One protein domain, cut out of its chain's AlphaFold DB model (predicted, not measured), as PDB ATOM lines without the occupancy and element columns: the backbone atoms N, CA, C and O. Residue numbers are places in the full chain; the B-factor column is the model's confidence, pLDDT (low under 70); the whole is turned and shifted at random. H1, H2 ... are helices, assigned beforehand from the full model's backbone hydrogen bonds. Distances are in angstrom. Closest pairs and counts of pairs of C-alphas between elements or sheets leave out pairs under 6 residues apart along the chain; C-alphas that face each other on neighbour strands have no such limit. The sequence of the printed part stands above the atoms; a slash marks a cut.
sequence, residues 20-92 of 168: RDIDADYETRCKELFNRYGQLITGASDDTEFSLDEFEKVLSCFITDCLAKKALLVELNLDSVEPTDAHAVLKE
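What this domain is: This is residues 20 to 92 of the 168 residues of an uncharacterized protein of Salmonella enterica subsp. enterica serovar Chester (UniProt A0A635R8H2). Picture an open frame built along one long helix, H2: the helix H1 packs slantwise on its first part, and the short helix H3 sticks out to the side at the other end of H2, touching no helix. H1 and H3 lie off the two ends of H2 with an empty gap between them, and the link after H1 folds back along H1 before H2 sets off. The printed part has 73 residues with three named helices, in the order H1, H2, H3, and no named strand; its class is all helix. It is only just extended, close to loose, with a radius of gyration of the C-alphas of 17.2 A, and it is elongated, spanning 47 by 28 by 21 A.

How they stand to each other: Start at Arg 20 and go on to H1, residues 26 to 42. It touches H2, residues 52 to 75, with 11 pairs of C-alphas within 8 A. Look for the closest two at Gly 38 and Phe 55, whose C-alphas are 5.7 A apart. H2 touches H1 with residues 52 to 62 alone. The two helices run the same way at a steep tilt of 39 degrees, and their centres are 18.2 A apart. Further on, H3, residues 83 to 91, is apart from H2 and apart from H1. In H1, H2 and H3 every O i to N i+4 pair is within hydrogen-bond range.

Where its parts are: Find C-alpha 26 at (149.600, 77.497, 140.766); from there H1 runs 24.3 A to C-alpha 42 at (126.848, 85.823, 138.562). H2 begins at C-alpha 52 at (140.210, 88.426, 143.657) and is the longest helix, with 24 residues over 34.5 A to Glu 75. H3 covers nine residues, from Pro 83 to Lys 91, and its last C-alpha is at (108.560, 64.149, 141.293).

The domain as a whole: The two C-alphas farthest apart are those of Asp 23 and Leu 76, at 48.6 A, and the first and last printed C-alphas, of Arg 20 and Glu 92, are 38.5 A apart. Residues 63 to 69, which belong to H2, stand free, and residues 82 to 92, of which 83 to 91 belong to H3, stand free too. The link from H1 to H2 is short, with 9 residues, and the link from H2 to H3 is short, with 7. The printed part has no cut. In the B-factor column you find a mean pLDDT of the printed part of 85.8, and no printed residue is under 70.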
ATOM      1  N   ARG A  20     141.997  71.640 138.590       83.31
ATOM      2  CA  ARG A  20     143.161  70.781 138.869       83.31
ATOM      3  C   ARG A  20     143.749  70.146 137.612       83.31
ATOM      4  O   ARG A  20     144.957  69.908 137.602       83.31
ATOM      5  N   ASP A  21     142.936  69.943 136.579       87.50
ATOM      6  CA  ASP A  21     143.331  69.303 135.321       87.50
ATOM      7  C   ASP A  21     143.961  70.279 134.312       87.50
ATOM      8  O   ASP A  21     144.430  69.871 133.247       87.50
ATOM      9  N   ILE A  22     144.017  71.573 134.643       88.12
ATOM     10  CA  ILE A  22     144.636  72.597 133.800       88.12
ATOM     11  C   ILE A  22     146.158  72.510 133.910       88.12
ATOM     12  O   ILE A  22     146.732  72.643 134.997       88.12
ATOM     13  N   ASP A  23     146.823  72.358 132.763       91.62
ATOM     14  CA  ASP A  23     148.282  72.426 132.651       91.62
ATOM     15  C   ASP A  23     148.770  73.882 132.762       91.62
ATOM     16  O   ASP A  23     149.059  74.555 131.773       91.62
ATOM     17  N   ALA A  24     148.786  74.394 133.992       90.38
ATOM     18  CA  ALA A  24     149.231  75.741 134.321       90.38
ATOM     19  C   ALA A  24     149.929  75.804 135.690       90.38
ATOM     20  O   ALA A  24     149.869  74.879 136.514       90.38
ATOM     21  N   ASP A  25     150.604  76.920 135.965       92.62
ATOM     22  CA  ASP A  25     151.172  77.171 137.286       92.62
ATOM     23  C   ASP A  25     150.084  77.345 138.366       92.62
ATOM     24  O   ASP A  25     148.877  77.350 138.103       92.62
ATOM     25  N   TYR A  26     150.514  77.395 139.627       88.38
ATOM     26  CA  TYR A  26     149.600  77.497 140.766       88.38
ATOM     27  C   TYR A  26     148.811  78.813 140.768       88.38
ATOM     28  O   TYR A  26     147.622  78.811 141.080       88.38
ATOM     29  N   GLU A  27     149.454  79.925 140.407       88.75
ATOM     30  CA  GLU A  27     148.825  81.246 140.421       88.75
ATOM     31  C   GLU A  27     147.706  81.334 139.378       88.75
ATOM     32  O   GLU A  27     146.609  81.797 139.681       88.75
ATOM     33  N   THR A  28     147.953  80.817 138.175       90.12
ATOM     34  CA  THR A  28     146.970  80.756 137.089       90.12
ATOM     35  C   THR A  28     145.795  79.857 137.459       90.12
ATOM     36  O   THR A  28     144.648  80.241 137.252       90.12
ATOM     37  N   ARG A  29     146.048  78.703 138.090       89.94
ATOM     38  CA  ARG A  29     144.973  77.831 138.592       89.94
ATOM     39  C   ARG A  29     144.131  78.498 139.680       89.94
ATOM     40  O   ARG A  29     142.915  78.368 139.666       89.94
ATOM     41  N   CYS A  30     144.743  79.249 140.594       88.31
ATOM     42  CA  CYS A  30     143.982  80.008 141.590       88.31
ATOM     43  C   CYS A  30     143.084  81.064 140.934       88.31
ATOM     44  O   CYS A  30     141.935  81.204 141.343       88.31
ATOM     45  N   LYS A  31     143.595  81.764 139.909       90.19
ATOM     46  CA  LYS A  31     142.817  82.741 139.135       90.19
ATOM     47  C   LYS A  31     141.634  82.103 138.428       90.19
ATOM     48  O   LYS A  31     140.510  82.574 138.548       90.19
ATOM     49  N   GLU A  32     141.882  80.985 137.764       91.31
ATOM     50  CA  GLU A  32     140.836  80.255 137.067       91.31
ATOM     51  C   GLU A  32     139.733  79.770 138.018       91.31
ATOM     52  O   GLU A  32     138.552  79.867 137.691       91.31
ATOM     53  N   LEU A  33     140.096  79.308 139.218       89.75
ATOM     54  CA  LEU A  33     139.128  78.842 140.209       89.75
ATOM     55  C   LEU A  33     138.128  79.934 140.595       89.75
ATOM     56  O   LEU A  33     136.919  79.707 140.528       89.75
ATOM     57  N   PHE A  34     138.604  81.121 140.979       90.06
ATOM     58  CA  PHE A  34     137.687  82.197 141.344       90.06
ATOM     59  C   PHE A  34     136.975  82.811 140.132       90.06
ATOM     60  O   PHE A  34     135.856  83.285 140.291       90.06
ATOM     61  N   ASN A  35     137.557  82.760 138.927       90.50
ATOM     62  CA  ASN A  35     136.874  83.184 137.703       90.50
ATOM     63  C   ASN A  35     135.680  82.282 137.403       90.50
ATOM     64  O   ASN A  35     134.566  82.781 137.279       90.50
ATOM     65  N   ARG A  36     135.878  80.957 137.390       89.75
ATOM     66  CA  ARG A  36     134.796  79.992 137.144       89.75
ATOM     67  C   ARG A  36     133.701  80.086 138.199       89.75
ATOM     68  O   ARG A  36     132.521  80.090 137.862       89.75
ATOM     69  N   TYR A  37     134.068  80.222 139.474       87.69
ATOM     70  CA  TYR A  37     133.079  80.442 140.530       87.69
ATOM     71  C   TYR A  37     132.385  81.805 140.423       87.69
ATOM     72  O   TYR A  37     131.178  81.882 140.640       87.69
ATOM     73  N   GLY A  38     133.105  82.871 140.077       86.00
ATOM     74  CA  GLY A  38     132.533  84.198 139.845       86.00
ATOM     75  C   GLY A  38     131.508  84.182 138.713       86.00
ATOM     76  O   GLY A  38     130.390  84.666 138.890       86.00
ATOM     77  N   GLN A  39     131.844  83.545 137.591       86.12
ATOM     78  CA  GLN A  39     130.950  83.326 136.451       86.12
ATOM     79  C   GLN A  39     129.733  82.490 136.854       86.12
ATOM     80  O   GLN A  39     128.605  82.903 136.605       86.12
ATOM     81  N   LEU A  40     129.935  81.379 137.569       84.69
ATOM     82  CA  LEU A  40     128.849  80.516 138.040       84.69
ATOM     83  C   LEU A  40     127.870  81.254 138.968       84.69
ATOM     84  O   LEU A  40     126.659  81.095 138.837       84.69
ATOM     85  N   ILE A  41     128.381  82.059 139.905       82.81
ATOM     86  CA  ILE A  41     127.552  82.808 140.861       82.81
ATOM     87  C   ILE A  41     126.786  83.940 140.162       82.81
ATOM     88  O   ILE A  41     125.634  84.204 140.503       82.81
ATOM     89  N   THR A  42     127.418  84.627 139.209       81.88
ATOM     90  CA  THR A  42     126.848  85.823 138.562       81.88
ATOM     91  C   THR A  42     126.064  85.525 137.285       81.88
ATOM     92  O   THR A  42     125.288  86.371 136.845       81.88
ATOM     93  N   GLY A  43     126.262  84.355 136.674       83.38
ATOM     94  CA  GLY A  43     125.793  84.050 135.322       83.38
ATOM     95  C   GLY A  43     126.506  84.857 134.229       83.38
ATOM     96  O   GLY A  43     125.974  84.985 133.126       83.38
ATOM     97  N   ALA A  44     127.664  85.454 134.537       84.69
ATOM     98  CA  ALA A  44     128.472  86.178 133.562       84.69
ATOM     99  C   ALA A  44     129.027  85.232 132.486       84.69
ATOM    100  O   ALA A  44     129.139  84.026 132.698       84.69
ATOM    101  N   SER A  45     129.374  85.784 131.323       84.25
ATOM    102  CA  SER A  45     129.940  85.010 130.221       84.25
ATOM    103  C   SER A  45     131.326  84.455 130.560       84.25
ATOM    104  O   SER A  45     132.068  85.059 131.338       84.25
ATOM    105  N   ASP A  46     131.693  83.337 129.930       81.56
ATOM    106  CA  ASP A  46     132.951  82.610 130.175       81.56
ATOM    107  C   ASP A  46     134.223  83.449 129.929       81.56
ATOM    108  O   ASP A  46     135.298  83.114 130.424       81.56
ATOM    109  N   ASP A  47     134.124  84.545 129.171       84.44
ATOM    110  CA  ASP A  47     135.208  85.501 128.908       84.44
ATOM    111  C   ASP A  47     135.321  86.620 129.960       84.44
ATOM    112  O   ASP A  47     136.235  87.443 129.892       84.44
ATOM    113  N   THR A  48     134.416  86.662 130.941       85.25
ATOM    114  CA  THR A  48     134.471  87.632 132.039       85.25
ATOM    115  C   THR A  48     135.550  87.225 133.040       85.25
ATOM    116  O   THR A  48     135.423  86.204 133.717       85.25
ATOM    117  N   GLU A  49     136.589  88.050 133.170       89.44
ATOM    118  CA  GLU A  49     137.599  87.918 134.221       89.44
ATOM    119  C   GLU A  49     137.194  88.723 135.461       89.44
ATOM    120  O   GLU A  49     136.861  89.905 135.381       89.44
ATOM    121  N   PHE A  50     137.273  88.082 136.617       86.56
ATOM    122  CA  PHE A  50     137.135  88.684 137.931       86.56
ATOM    123  C   PHE A  50     138.526  88.870 138.536       86.56
ATOM    124  O   PHE A  50     139.392  88.012 138.428       86.56
ATOM    125  N   SER A  51     138.770  89.979 139.221       90.12
ATOM    126  CA  SER A  51     139.866  90.053 140.190       90.12
ATOM    127  C   SER A  51     139.487  89.333 141.490       90.12
ATOM    128  O   SER A  51     138.309  89.096 141.761       90.12
ATOM    129  N   LEU A  52     140.475  89.017 142.338       87.62
ATOM    130  CA  LEU A  52     140.210  88.426 143.657       87.62
ATOM    131  C   LEU A  52     139.269  89.313 144.492       87.62
ATOM    132  O   LEU A  52     138.294  88.815 145.041       87.62
ATOM    133  N   ASP A  53     139.510  90.626 144.519       91.25
ATOM    134  CA  ASP A  53     138.675  91.586 145.252       91.25
ATOM    135  C   ASP A  53     137.228  91.630 144.723       91.25
ATOM    136  O   ASP A  53     136.282  91.835 145.488       91.25
ATOM    137  N   GLU A  54     137.032  91.480 143.411       90.00
ATOM    138  CA  GLU A  54     135.696  91.403 142.807       90.00
ATOM    139  C   GLU A  54     135.010  90.088 143.154       90.00
ATOM    140  O   GLU A  54     133.847  90.101 143.557       90.00
ATOM    141  N   PHE A  55     135.733  88.970 143.081       90.62
ATOM    142  CA  PHE A  55     135.217  87.672 143.487       90.62
ATOM    143  C   PHE A  55     134.819  87.645 144.968       90.62
ATOM    144  O   PHE A  55     133.732  87.179 145.302       90.62
ATOM    145  N   GLU A  56     135.642  88.195 145.864       89.38
ATOM    146  CA  GLU A  56     135.328  88.282 147.295       89.38
ATOM    147  C   GLU A  56     134.050  89.091 147.553       89.38
ATOM    148  O   GLU A  56     133.220  88.701 148.380       89.38
ATOM    149  N   LYS A  57     133.843  90.190 146.815       90.19
ATOM    150  CA  LYS A  57     132.598  90.971 146.884       90.19
ATOM    151  C   LYS A  57     131.404  90.169 146.382       90.19
ATOM    152  O   LYS A  57     130.383  90.142 147.062       90.19
ATOM    153  N   VAL A  58     131.537  89.506 145.233       88.19
ATOM    154  CA  VAL A  58     130.491  88.642 144.663       88.19
ATOM    155  C   VAL A  58     130.101  87.553 145.659       88.19
ATOM    156  O   VAL A  58     128.918  87.384 145.948       88.19
ATOM    157  N   LEU A  59     131.082  86.864 146.241       86.50
ATOM    158  CA  LEU A  59     130.853  85.801 147.213       86.50
ATOM    159  C   LEU A  59     130.188  86.329 148.491       86.50
ATOM    160  O   LEU A  59     129.246  85.718 148.990       86.50
ATOM    161  N   SER A  60     130.639  87.473 149.009       88.88
ATOM    162  CA  SER A  60     130.045  88.107 150.191       88.88
ATOM    163  C   SER A  60     128.586  88.511 149.955       88.88
ATOM    164  O   SER A  60     127.720  88.213 150.783       88.88
ATOM    165  N   CYS A  61     128.289  89.123 148.803       86.25
ATOM    166  CA  CYS A  61     126.923  89.452 148.400       86.25
ATOM    167  C   CYS A  61     126.071  88.189 148.262       86.25
ATOM    168  O   CYS A  61     124.996  88.123 148.845       86.25
ATOM    169  N   PHE A  62     126.577  87.156 147.584       84.62
ATOM    170  CA  PHE A  62     125.870  85.887 147.416       84.62
ATOM    171  C   PHE A  62     125.528  85.233 148.758       84.62
ATOM    172  O   PHE A  62     124.380  84.860 148.990       84.62
ATOM    173  N   ILE A  63     126.496  85.144 149.677       82.88
ATOM    174  CA  ILE A  63     126.267  84.606 151.025       82.88
ATOM    175  C   ILE A  63     125.221  85.446 151.761       82.88
ATOM    176  O   ILE A  63     124.303  84.886 152.358       82.88
ATOM    177  N   THR A  64     125.331  86.773 151.705       85.19
ATOM    178  CA  THR A  64     124.393  87.684 152.375       85.19
ATOM    179  C   THR A  64     122.975  87.529 151.825       85.19
ATOM    180  O   THR A  64     122.033  87.394 152.605       85.19
ATOM    181  N   ASP A  65     122.817  87.455 150.506       84.56
ATOM    182  CA  ASP A  65     121.526  87.260 149.843       84.56
ATOM    183  C   ASP A  65     120.929  85.884 150.155       84.56
ATOM    184  O   ASP A  65     119.729  85.762 150.410       84.56
ATOM    185  N   CYS A  66     121.754  84.834 150.178       82.62
ATOM    186  CA  CYS A  66     121.335  83.498 150.598       82.62
ATOM    187  C   CYS A  66     120.879  83.479 152.060       82.62
ATOM    188  O   CYS A  66     119.854  82.870 152.367       82.62
ATOM    189  N   LEU A  67     121.596  84.161 152.957       81.44
ATOM    190  CA  LEU A  67     121.206  84.289 154.361       81.44
ATOM    191  C   LEU A  67     119.910  85.085 154.514       81.44
ATOM    192  O   LEU A  67     119.048  84.670 155.284       81.44
ATOM    193  N   ALA A  68     119.732  86.170 153.758       80.69
ATOM    194  CA  ALA A  68     118.495  86.946 153.752       80.69
ATOM    195  C   ALA A  68     117.308  86.090 153.286       80.69
ATOM    196  O   ALA A  68     116.286  86.036 153.964       80.69
ATOM    197  N   LYS A  69     117.459  85.337 152.188       83.00
ATOM    198  CA  LYS A  69     116.435  84.392 151.709       83.00
ATOM    199  C   LYS A  69     116.140  83.297 152.733       83.00
ATOM    200  O   LYS A  69     114.977  82.977 152.958       83.00
ATOM    201  N   LYS A  70     117.169  82.748 153.387       81.38
ATOM    202  CA  LYS A  70     116.991  81.759 154.457       81.38
ATOM    203  C   LYS A  70     116.249  82.349 155.656       81.38
ATOM    204  O   LYS A  70     115.380  81.680 156.196       81.38
ATOM    205  N   ALA A  71     116.543  83.589 156.045       79.62
ATOM    206  CA  ALA A  71     115.831  84.267 157.125       79.62
ATOM    207  C   ALA A  71     114.330  84.408 156.817       79.62
ATOM    208  O   ALA A  71     113.515  84.180 157.701       79.62
ATOM    209  N   LEU A  72     113.956  84.681 155.560       83.12
ATOM    210  CA  LEU A  72     112.544  84.694 155.152       83.12
ATOM    211  C   LEU A  72     111.878  83.317 155.300       83.12
ATOM    212  O   LEU A  72     110.713  83.247 155.672       83.12
ATOM    213  N   LEU A  73     112.596  82.220 155.032       82.75
ATOM    214  CA  LEU A  73     112.068  80.867 155.262       82.75
ATOM    215  C   LEU A  73     111.904  80.560 156.755       82.75
ATOM    216  O   LEU A  73     110.933  79.909 157.124       82.75
ATOM    217  N   VAL A  74     112.816  81.049 157.601       81.81
ATOM    218  CA  VAL A  74     112.703  80.933 159.065       81.81
ATOM    219  C   VAL A  74     111.458  81.659 159.572       81.81
ATOM    220  O   VAL A  74     110.703  81.076 160.336       81.81
ATOM    221  N   GLU A  75     111.193  82.888 159.117       78.06
ATOM    222  CA  GLU A  75     109.983  83.630 159.526       78.06
ATOM    223  C   GLU A  75     108.677  82.950 159.090       78.06
ATOM    224  O   GLU A  75     107.633  83.183 159.689       78.06
ATOM    225  N   LEU A  76     108.729  82.102 158.060       82.19
ATOM    226  CA  LEU A  76     107.588  81.309 157.603       82.19
ATOM    227  C   LEU A  76     107.524  79.914 158.247       82.19
ATOM    228  O   LEU A  76     106.680  79.118 157.841       82.19
ATOM    229  N   ASN A  77     108.402  79.598 159.209       82.06
ATOM    230  CA  ASN A  77     108.526  78.268 159.818       82.06
ATOM    231  C   ASN A  77     108.797  77.145 158.790       82.06
ATOM    232  O   ASN A  77     108.321  76.017 158.918       82.06
ATOM    233  N   LEU A  78     109.567  77.454 157.741       84.62
ATOM    234  CA  LEU A  78     109.919  76.534 156.651       84.62
ATOM    235  C   LEU A  78     111.418  76.198 156.598       84.62
ATOM    236  O   LEU A  78     111.870  75.563 155.646       84.62
ATOM    237  N   ASP A  79     112.221  76.620 157.576       82.50
ATOM    238  CA  ASP A  79     113.680  76.458 157.548       82.50
ATOM    239  C   ASP A  79     114.155  75.006 157.693       82.50
ATOM    240  O   ASP A  79     115.269  74.686 157.275       82.50
ATOM    241  N   SER A  80     113.307  74.132 158.241       84.19
ATOM    242  CA  SER A  80     113.552  72.692 158.343       84.19
ATOM    243  C   SER A  80     113.070  71.892 157.131       84.19
ATOM    244  O   SER A  80     113.178  70.666 157.135       84.19
ATOM    245  N   VAL A  81     112.477  72.537 156.120       82.25
ATOM    246  CA  VAL A  81     112.050  71.845 154.898       82.25
ATOM    247  C   VAL A  81     113.277  71.553 154.043       82.25
ATOM    248  O   VAL A  81     113.893  72.458 153.479       82.25
ATOM    249  N   GLU A  82     113.611  70.273 153.908       83.38
ATOM    250  CA  GLU A  82     114.713  69.841 153.055       83.38
ATOM    251  C   GLU A  82     114.327  69.953 151.568       83.38
ATOM    252  O   GLU A  82     113.293  69.414 151.148       83.38
ATOM    253  N   PRO A  83     115.152  70.594 150.715       80.75
ATOM    254  CA  PRO A  83     114.860  70.727 149.286       80.75
ATOM    255  C   PRO A  83     114.640  69.387 148.571       80.75
ATOM    256  O   PRO A  83     113.861  69.311 147.620       80.75
ATOM    257  N   THR A  84     115.300  68.320 149.028       81.75
ATOM    258  CA  THR A  84     115.135  66.967 148.477       81.75
ATOM    259  C   THR A  84     113.743  66.401 148.726       81.75
ATOM    260  O   THR A  84     113.199  65.731 147.849       81.75
ATOM    261  N   ASP A  85     113.141  66.705 149.877       84.75
ATOM    262  CA  ASP A  85     111.798  66.240 150.228       84.75
ATOM    263  C   ASP A  85     110.743  67.013 149.430       84.75
ATOM    264  O   ASP A  85     109.837  66.418 148.842       84.75
ATOM    265  N   ALA A  86     110.917  68.334 149.306       83.50
ATOM    266  CA  ALA A  86     110.086  69.162 148.432       83.50
ATOM    267  C   ALA A  86     110.159  68.693 146.966       83.50
ATOM    268  O   ALA A  86     109.139  68.610 146.275       83.50
ATOM    269  N   HIS A  87     111.352  68.318 146.492       80.88
ATOM    270  CA  HIS A  87     111.528  67.747 145.158       80.88
ATOM    271  C   HIS A  87     110.830  66.390 145.007       80.88
ATOM    272  O   HIS A  87     110.214  66.137 143.973       80.88
ATOM    273  N   ALA A  88     110.887  65.523 146.023       85.06
ATOM    274  CA  ALA A  88     110.211  64.231 145.992       85.06
ATOM    275  C   ALA A  88     108.689  64.385 145.826       85.06
ATOM    276  O   ALA A  88     108.104  63.686 145.002       85.06
ATOM    277  N   VAL A  89     108.057  65.345 146.512       84.75
ATOM    278  CA  VAL A  89     106.622  65.660 146.342       84.75
ATOM    279  C   VAL A  89     106.291  66.017 144.890       84.75
ATOM    280  O   VAL A  89     105.326  65.492 144.331       84.75
ATOM    281  N   LEU A  90     107.109  66.869 144.262       84.56
ATOM    282  CA  LEU A  90     106.932  67.265 142.860       84.56
ATOM    283  C   LEU A  90     107.143  66.086 141.904       84.56
ATOM    284  O   LEU A  90     106.343  65.874 140.993       84.56
ATOM    285  N   LYS A  91     108.202  65.304 142.122       85.50
ATOM    286  CA  LYS A  91     108.560  64.149 141.293       85.50
ATOM    287  C   LYS A  91     107.489  63.062 141.331       85.50
ATOM    288  O   LYS A  91     107.106  62.543 140.287       85.50
ATOM    289  N   GLU A  92     106.991  62.749 142.521       91.44
ATOM    290  CA  GLU A  92     105.949  61.741 142.734       91.44
ATOM    291  C   GLU A  92     104.539  62.289 142.449       91.44
ATOM    292  O   GLU A  92     103.563  61.545 142.510       91.44
TER     293      GLU A  92